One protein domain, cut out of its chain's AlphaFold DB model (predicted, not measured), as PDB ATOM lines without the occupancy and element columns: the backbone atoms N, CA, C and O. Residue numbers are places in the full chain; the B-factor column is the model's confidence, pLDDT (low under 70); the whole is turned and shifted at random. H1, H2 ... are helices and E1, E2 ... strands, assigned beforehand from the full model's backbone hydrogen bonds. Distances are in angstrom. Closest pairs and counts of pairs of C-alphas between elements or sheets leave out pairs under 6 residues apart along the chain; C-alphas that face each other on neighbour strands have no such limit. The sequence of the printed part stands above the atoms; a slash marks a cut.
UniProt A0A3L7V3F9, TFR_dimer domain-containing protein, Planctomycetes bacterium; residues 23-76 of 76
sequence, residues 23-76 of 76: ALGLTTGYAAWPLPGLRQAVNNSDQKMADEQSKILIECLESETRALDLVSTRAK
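This is residues 23 to 76 of the 76 residues of the protein "TFR_dimer domain-containing protein" of Planctomycetes bacterium (UniProt A0A3L7V3F9). One long helix, H2, has the short helix H1 folded back along its first part as a lopsided hairpin, and a loop ending in strand E1 leads into H1. Residues 58 to 76, of which 58 to 74 belong to H2, stick out as an arm. The printed part has 54 residues, with the named elements E1, H1, H2 in that order, mostly helix. It is flat, 47 by 28 by 8 A, and only just extended, close to loose, with a radius of gyration of the C-alphas of 15.3 A.

H2, residues 47 to 74, touches H1, residues 36 to 43, with residues 47 to 54 alone; the closest C-alphas, of Ala 41 and Ala 50, are 5.1 A apart. This helical hairpin runs opposite ways at a shallow tilt of 26 degrees. E1, residues 32 to 34, is apart from H2 and pairs with no named strand, but residues 23 to 24 pair antiparallel with its residues 32 to 33. In H1 and H2 every O i to N i+4 pair is within hydrogen-bond range.

H2 measures 41.1 A from C-alpha 47 at (-23.485, 20.894, -3.640) to C-alpha 74 at (4.449, 17.984, 26.322). H1 measures 10.3 A and E1 6.4 A.

The farthest C-alphas, of Ser 45 and Lys 76, are 47.4 A apart. The printed part has no cut, and both links are tight. Residues 23 to 32 and 74 to 76 have pLDDT under 70.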
ATOM      1  N   ALA A  23     -22.718  10.490  13.461       68.12
ATOM      2  CA  ALA A  23     -24.023  10.763  14.060       68.12
ATOM      3  C   ALA A  23     -25.045   9.706  13.640       68.12
ATOM      4  O   ALA A  23     -24.850   9.011  12.646       68.12
ATOM      5  N   LEU A  24     -26.149   9.592  14.379       58.16
ATOM      6  CA  LEU A  24     -27.257   8.701  14.026       58.16
ATOM      7  C   LEU A  24     -27.808   9.059  12.633       58.16
ATOM      8  O   LEU A  24     -28.112  10.222  12.331       58.16
ATOM      9  N   GLY A  25     -27.901   8.049  11.767       58.34
ATOM     10  CA  GLY A  25     -28.429   8.217  10.418       58.34
ATOM     11  C   GLY A  25     -29.915   8.569  10.421       58.34
ATOM     12  O   GLY A  25     -30.677   8.058  11.236       58.34
ATOM     13  N   LEU A  26     -30.332   9.442   9.497       58.47
ATOM     14  CA  LEU A  26     -31.713   9.952   9.407       58.47
ATOM     15  C   LEU A  26     -32.744   8.842   9.133       58.47
ATOM     16  O   LEU A  26     -33.892   8.962   9.542       58.47
ATOM     17  N   THR A  27     -32.334   7.770   8.448       55.91
ATOM     18  CA  THR A  27     -33.227   6.701   7.960       55.91
ATOM     19  C   THR A  27     -32.772   5.285   8.324       55.91
ATOM     20  O   THR A  27     -33.422   4.318   7.939       55.91
ATOM     21  N   THR A  28     -31.673   5.122   9.068       59.00
ATOM     22  CA  THR A  28     -31.056   3.805   9.333       59.00
ATOM     23  C   THR A  28     -31.324   3.245  10.733       59.00
ATOM     24  O   THR A  28     -30.625   2.333  11.177       59.00
ATOM     25  N   GLY A  29     -32.317   3.775  11.453       64.62
ATOM     26  CA  GLY A  29     -32.637   3.342  12.816       64.62
ATOM     27  C   GLY A  29     -31.508   3.679  13.798       64.62
ATOM     28  O   GLY A  29     -31.413   4.814  14.249       64.62
ATOM     29  N   TYR A  30     -30.641   2.704  14.103       53.47
ATOM     30  CA  TYR A  30     -29.528   2.821  15.065       53.47
ATOM     31  C   TYR A  30     -28.130   2.877  14.430       53.47
ATOM     32  O   TYR A  30     -27.143   3.063  15.142       53.47
ATOM     33  N   ALA A  31     -28.003   2.717  13.110       56.75
ATOM     34  CA  ALA A  31     -26.685   2.778  12.484       56.75
ATOM     35  C   ALA A  31     -26.184   4.229  12.417       56.75
ATOM     36  O   ALA A  31     -26.868   5.111  11.882       56.75
ATOM     37  N   ALA A  32     -24.977   4.465  12.933       64.38
ATOM     38  CA  ALA A  32     -24.287   5.733  12.760       64.38
ATOM     39  C   ALA A  32     -23.916   5.932  11.283       64.38
ATOM     40  O   ALA A  32     -23.406   5.026  10.622       64.38
ATOM     41  N   TRP A  33     -24.158   7.129  10.758       74.69
ATOM     42  CA  TRP A  33     -23.601   7.559   9.487       74.69
ATOM     43  C   TRP A  33     -22.212   8.146   9.723       74.69
ATOM     44  O   TRP A  33     -22.091   9.082  10.521       74.69
ATOM     45  N   PRO A  34     -21.175   7.629   9.038       79.69
ATOM     46  CA  PRO A  34     -19.914   8.342   8.947       79.69
ATOM     47  C   PRO A  34     -20.133   9.623   8.139       79.69
ATOM     48  O   PRO A  34     -20.874   9.613   7.150       79.69
ATOM     49  N   LEU A  35     -19.497  10.711   8.572       82.50
ATOM     50  CA  LEU A  35     -19.541  12.024   7.921       82.50
ATOM     51  C   LEU A  35     -20.980  12.461   7.568       82.50
ATOM     52  O   LEU A  35     -21.300  12.704   6.400       82.50
ATOM     53  N   PRO A  36     -21.884  12.532   8.561       83.06
ATOM     54  CA  PRO A  36     -23.322  12.680   8.348       83.06
ATOM     55  C   PRO A  36     -23.706  13.928   7.538       83.06
ATOM     56  O   PRO A  36     -24.645  13.852   6.750       83.06
ATOM     57  N   GLY A  37     -22.977  15.043   7.679       84.19
ATOM     58  CA  GLY A  37     -23.211  16.268   6.903       84.19
ATOM     59  C   GLY A  37     -22.932  16.085   5.408       84.19
ATOM     60  O   GLY A  37     -23.786  16.388   4.578       84.19
ATOM     61  N   LEU A  38     -21.783  15.497   5.067       86.69
ATOM     62  CA  LEU A  38     -21.412  15.162   3.688       86.69
ATOM     63  C   LEU A  38     -22.349  14.115   3.086       86.69
ATOM     64  O   LEU A  38     -22.822  14.273   1.964       86.69
ATOM     65  N   ARG A  39     -22.668  13.058   3.841       84.81
ATOM     66  CA  ARG A  39     -23.576  12.010   3.364       84.81
ATOM     67  C   ARG A  39     -24.973  12.552   3.066       84.81
ATOM     68  O   ARG A  39     -25.575  12.167   2.069       84.81
ATOM     69  N   GLN A  40     -25.485  13.445   3.909       84.06
ATOM     70  CA  GLN A  40     -26.771  14.098   3.681       84.06
ATOM     71  C   GLN A  40     -26.724  15.027   2.458       84.06
ATOM     72  O   GLN A  40     -27.668  15.018   1.675       84.06
ATOM     73  N   ALA A  41     -25.624  15.755   2.249       87.56
ATOM     74  CA  ALA A  41     -25.449  16.600   1.070       87.56
ATOM     75  C   ALA A  41     -25.449  15.779  -0.230       87.56
ATOM     76  O   ALA A  41     -26.151  16.126  -1.178       87.56
ATOM     77  N   VAL A  42     -24.747  14.638  -0.245       87.69
ATOM     78  CA  VAL A  42     -24.745  13.702  -1.382       87.69
ATOM     79  C   VAL A  42     -26.136  13.116  -1.624       87.69
ATOM     80  O   VAL A  42     -26.600  13.111  -2.759       87.69
ATOM     81  N   ASN A  43     -26.830  12.664  -0.575       86.50
ATOM     82  CA  ASN A  43     -28.183  12.112  -0.707       86.50
ATOM     83  C   ASN A  43     -29.195  13.137  -1.244       86.50
ATOM     84  O   ASN A  43     -30.114  12.764  -1.968       86.50
ATOM     85  N   ASN A  44     -29.032  14.410  -0.883       86.62
ATOM     86  CA  ASN A  44     -29.905  15.496  -1.318       86.62
ATOM     87  C   ASN A  44     -29.448  16.140  -2.640       86.62
ATOM     88  O   ASN A  44     -30.107  17.067  -3.109       86.62
ATOM     89  N   SER A  45     -28.336  15.684  -3.231       89.81
ATOM     90  CA  SER A  45     -27.679  16.325  -4.381       89.81
ATOM     91  C   SER A  45     -27.416  17.828  -4.176       89.81
ATOM     92  O   SER A  45     -27.459  18.613  -5.121       89.81
ATOM     93  N   ASP A  46     -27.143  18.237  -2.933       90.75
ATOM     94  CA  ASP A  46     -26.935  19.631  -2.543       90.75
ATOM     95  C   ASP A  46     -25.435  19.949  -2.472       90.75
ATOM     96  O   ASP A  46     -24.757  19.679  -1.476       90.75
ATOM     97  N   GLN A  47     -24.903  20.527  -3.554       90.31
ATOM     98  CA  GLN A  47     -23.485  20.894  -3.640       90.31
ATOM     99  C   GLN A  47     -23.099  21.985  -2.637       90.31
ATOM    100  O   GLN A  47     -22.013  21.936  -2.063       90.31
ATOM    101  N   LYS A  48     -23.995  22.940  -2.371       90.62
ATOM    102  CA  LYS A  48     -23.705  24.041  -1.449       90.62
ATOM    103  C   LYS A  48     -23.543  23.513  -0.026       90.62
ATOM    104  O   LYS A  48     -22.593  23.870   0.669       90.62
ATOM    105  N   MET A  49     -24.432  22.610   0.381       86.62
ATOM    106  CA  MET A  49     -24.323  21.929   1.666       86.62
ATOM    107  C   MET A  49     -23.057  21.062   1.743       86.62
ATOM    108  O   MET A  49     -22.424  21.010   2.798       86.62
ATOM    109  N   ALA A  50     -22.657  20.404   0.650       88.69
ATOM    110  CA  ALA A  50     -21.423  19.616   0.618       88.69
ATOM    111  C   ALA A  50     -20.186  20.490   0.878       88.69
ATOM    112  O   ALA A  50     -19.343  20.122   1.700       88.69
ATOM    113  N   ASP A  51     -20.109  21.663   0.249       89.81
ATOM    114  CA  ASP A  51     -19.008  22.610   0.438       89.81
ATOM    115  C   ASP A  51     -18.957  23.151   1.873       89.81
ATOM    116  O   ASP A  51     -17.893  23.191   2.496       89.81
ATOM    117  N   GLU A  52     -20.106  23.544   2.427       89.12
ATOM    118  CA  GLU A  52     -20.202  24.055   3.799       89.12
ATOM    119  C   GLU A  52     -19.793  22.995   4.832       89.12
ATOM    120  O   GLU A  52     -18.989  23.265   5.724       89.12
ATOM    121  N   GLN A  53     -20.296  21.766   4.691       86.81
ATOM    122  CA  GLN A  53     -19.973  20.674   5.611       86.81
ATOM    123  C   GLN A  53     -18.519  20.202   5.469       86.81
ATOM    124  O   GLN A  53     -17.907  19.823   6.469       86.81
ATOM    125  N   SER A  54     -17.940  20.274   4.266       88.31
ATOM    126  CA  SER A  54     -16.519  19.974   4.042       88.31
ATOM    127  C   SER A  54     -15.610  20.944   4.790       88.31
ATOM    128  O   SER A  54     -14.668  20.511   5.448       88.31
ATOM    129  N   LYS A  55     -15.913  22.249   4.747       90.06
ATOM    130  CA  LYS A  55     -15.140  23.272   5.473       90.06
ATOM    131  C   LYS A  55     -15.151  23.018   6.977       90.06
ATOM    132  O   LYS A  55     -14.092  22.960   7.591       90.06
ATOM    133  N   ILE A  56     -16.332  22.766   7.544       86.88
ATOM    134  CA  ILE A  56     -16.489  22.467   8.976       86.88
ATOM    135  C   ILE A  56     -15.700  21.209   9.369       86.88
ATOM    136  O   ILE A  56     -15.068  21.175  10.427       86.88
ATOM    137  N   LEU A  57     -15.724  20.169   8.528       86.38
ATOM    138  CA  LEU A  57     -14.976  18.937   8.774       86.38
ATOM    139  C   LEU A  57     -13.462  19.183   8.782       86.38
ATOM    140  O   LEU A  57     -12.781  18.710   9.692       86.38
ATOM    141  N   ILE A  58     -12.950  19.923   7.796       88.88
ATOM    142  CA  ILE A  58     -11.526  20.274   7.700       88.88
ATOM    143  C   ILE A  58     -11.101  21.083   8.928       88.88
ATOM    144  O   ILE A  58     -10.132  20.717   9.586       88.88
ATOM    145  N   GLU A  59     -11.865  22.111   9.303       87.38
ATOM    146  CA  GLU A  59     -11.582  22.930  10.488       87.38
ATOM    147  C   GLU A  59     -11.511  22.088  11.771       87.38
ATOM    148  O   GLU A  59     -10.587  22.251  12.574       87.38
ATOM    149  N   CYS A  60     -12.443  21.143  11.953       83.31
ATOM    150  CA  CYS A  60     -12.424  20.233  13.098       83.31
ATOM    151  C   CYS A  60     -11.171  19.340  13.092       83.31
ATOM    152  O   CYS A  60     -10.505  19.221  14.122       83.31
ATOM    153  N   LEU A  61     -10.818  18.749  11.944       85.06
ATOM    154  CA  LEU A  61      -9.637  17.885  11.800       85.06
ATOM    155  C   LEU A  61      -8.331  18.640  12.069       85.06
ATOM    156  O   LEU A  61      -7.460  18.138  12.781       85.06
ATOM    157  N   GLU A  62      -8.201  19.860  11.553       88.06
ATOM    158  CA  GLU A  62      -7.036  20.701  11.823       88.06
ATOM    159  C   GLU A  62      -6.961  21.128  13.293       88.06
ATOM    160  O   GLU A  62      -5.872  21.253  13.855       88.06
ATOM    161  N   SER A  63      -8.107  21.397  13.929       83.38
ATOM    162  CA  SER A  63      -8.149  21.741  15.354       83.38
ATOM    163  C   SER A  63      -7.675  20.578  16.229       83.38
ATOM    164  O   SER A  63      -6.899  20.796  17.159       83.38
ATOM    165  N   GLU A  64      -8.062  19.349  15.881       82.44
ATOM    166  CA  GLU A  64      -7.641  18.154  16.609       82.44
ATOM    167  C   GLU A  64      -6.172  17.829  16.355       82.44
ATOM    168  O   GLU A  64      -5.440  17.552  17.299       82.44
ATOM    169  N   THR A  65      -5.707  17.937  15.108       86.44
ATOM    170  CA  THR A  65      -4.283  17.761  14.780       86.44
ATOM    171  C   THR A  65      -3.420  18.712  15.612       86.44
ATOM    172  O   THR A  65      -2.472  18.282  16.264       86.44
ATOM    173  N   ARG A  66      -3.818  19.991  15.702       85.06
ATOM    174  CA  ARG A  66      -3.157  20.979  16.568       85.06
ATOM    175  C   ARG A  66      -3.194  20.588  18.046       85.06
ATOM    176  O   ARG A  66      -2.196  20.753  18.744       85.06
ATOM    177  N   ALA A  67      -4.326  20.093  18.542       82.62
ATOM    178  CA  ALA A  67      -4.444  19.658  19.931       82.62
ATOM    179  C   ALA A  67      -3.523  18.461  20.234       82.62
ATOM    180  O   ALA A  67      -2.848  18.453  21.266       82.62
ATOM    181  N   LEU A  68      -3.444  17.493  19.318       83.56
ATOM    182  CA  LEU A  68      -2.552  16.339  19.409       83.56
ATOM    183  C   LEU A  68      -1.076  16.753  19.391       83.56
ATOM    184  O   LEU A  68      -0.307  16.263  20.219       83.56
ATOM    185  N   ASP A  69      -0.685  17.692  18.530       85.12
ATOM    186  CA  ASP A  69       0.688  18.214  18.473       85.12
ATOM    187  C   ASP A  69       1.111  18.870  19.795       85.12
ATOM    188  O   ASP A  69       2.220  18.641  20.292       85.12
ATOM    189  N   LEU A  70       0.218  19.644  20.419       81.12
ATOM    190  CA  LEU A  70       0.478  20.277  21.715       81.12
ATOM    191  C   LEU A  70       0.693  19.246  22.831       81.12
ATOM    192  O   LEU A  70       1.573  19.421  23.675       81.12
ATOM    193  N   VAL A  71      -0.089  18.162  22.836       80.94
ATOM    194  CA  VAL A  71       0.063  17.075  23.815       80.94
ATOM    195  C   VAL A  71       1.336  16.271  23.549       80.94
ATOM    196  O   VAL A  71       2.073  15.976  24.488       80.94
ATOM    197  N   SER A  72       1.637  15.977  22.284       77.12
ATOM    198  CA  SER A  72       2.854  15.274  21.857       77.12
ATOM    199  C   SER A  72       4.126  16.028  22.264       77.12
ATOM    200  O   SER A  72       5.072  15.438  22.782       77.12
ATOM    201  N   THR A  73       4.119  17.357  22.135       70.00
ATOM    202  CA  THR A  73       5.245  18.217  22.534       70.00
ATOM    203  C   THR A  73       5.458  18.239  24.053       70.00
ATOM    204  O   THR A  73       6.580  18.425  24.509       70.00
ATOM    205  N   ARG A  74       4.403  18.012  24.848       60.22
ATOM    206  CA  ARG A  74       4.449  17.984  26.322       60.22
ATOM    207  C   ARG A  74       4.862  16.622  26.900       60.22
ATOM    208  O   ARG A  74       5.106  16.524  28.097       60.22
ATOM    209  N   ALA A  75       4.882  15.579  26.069       57.34
ATOM    210  CA  ALA A  75       5.251  14.217  26.451       57.34
ATOM    211  C   ALA A  75       6.748  13.899  26.238       57.34
ATOM    212  O   ALA A  75       7.183  12.800  26.581       57.34
ATOM    213  N   LYS A  76       7.519  14.841  25.680       48.84
ATOM    214  CA  LYS A  76       8.990  14.834  25.651       48.84
ATOM    215  C   LYS A  76       9.544  15.686  26.784       48.84
ATOM    216  O   LYS A  76      10.606  15.291  27.309       48.84
TER     217      LYS A  76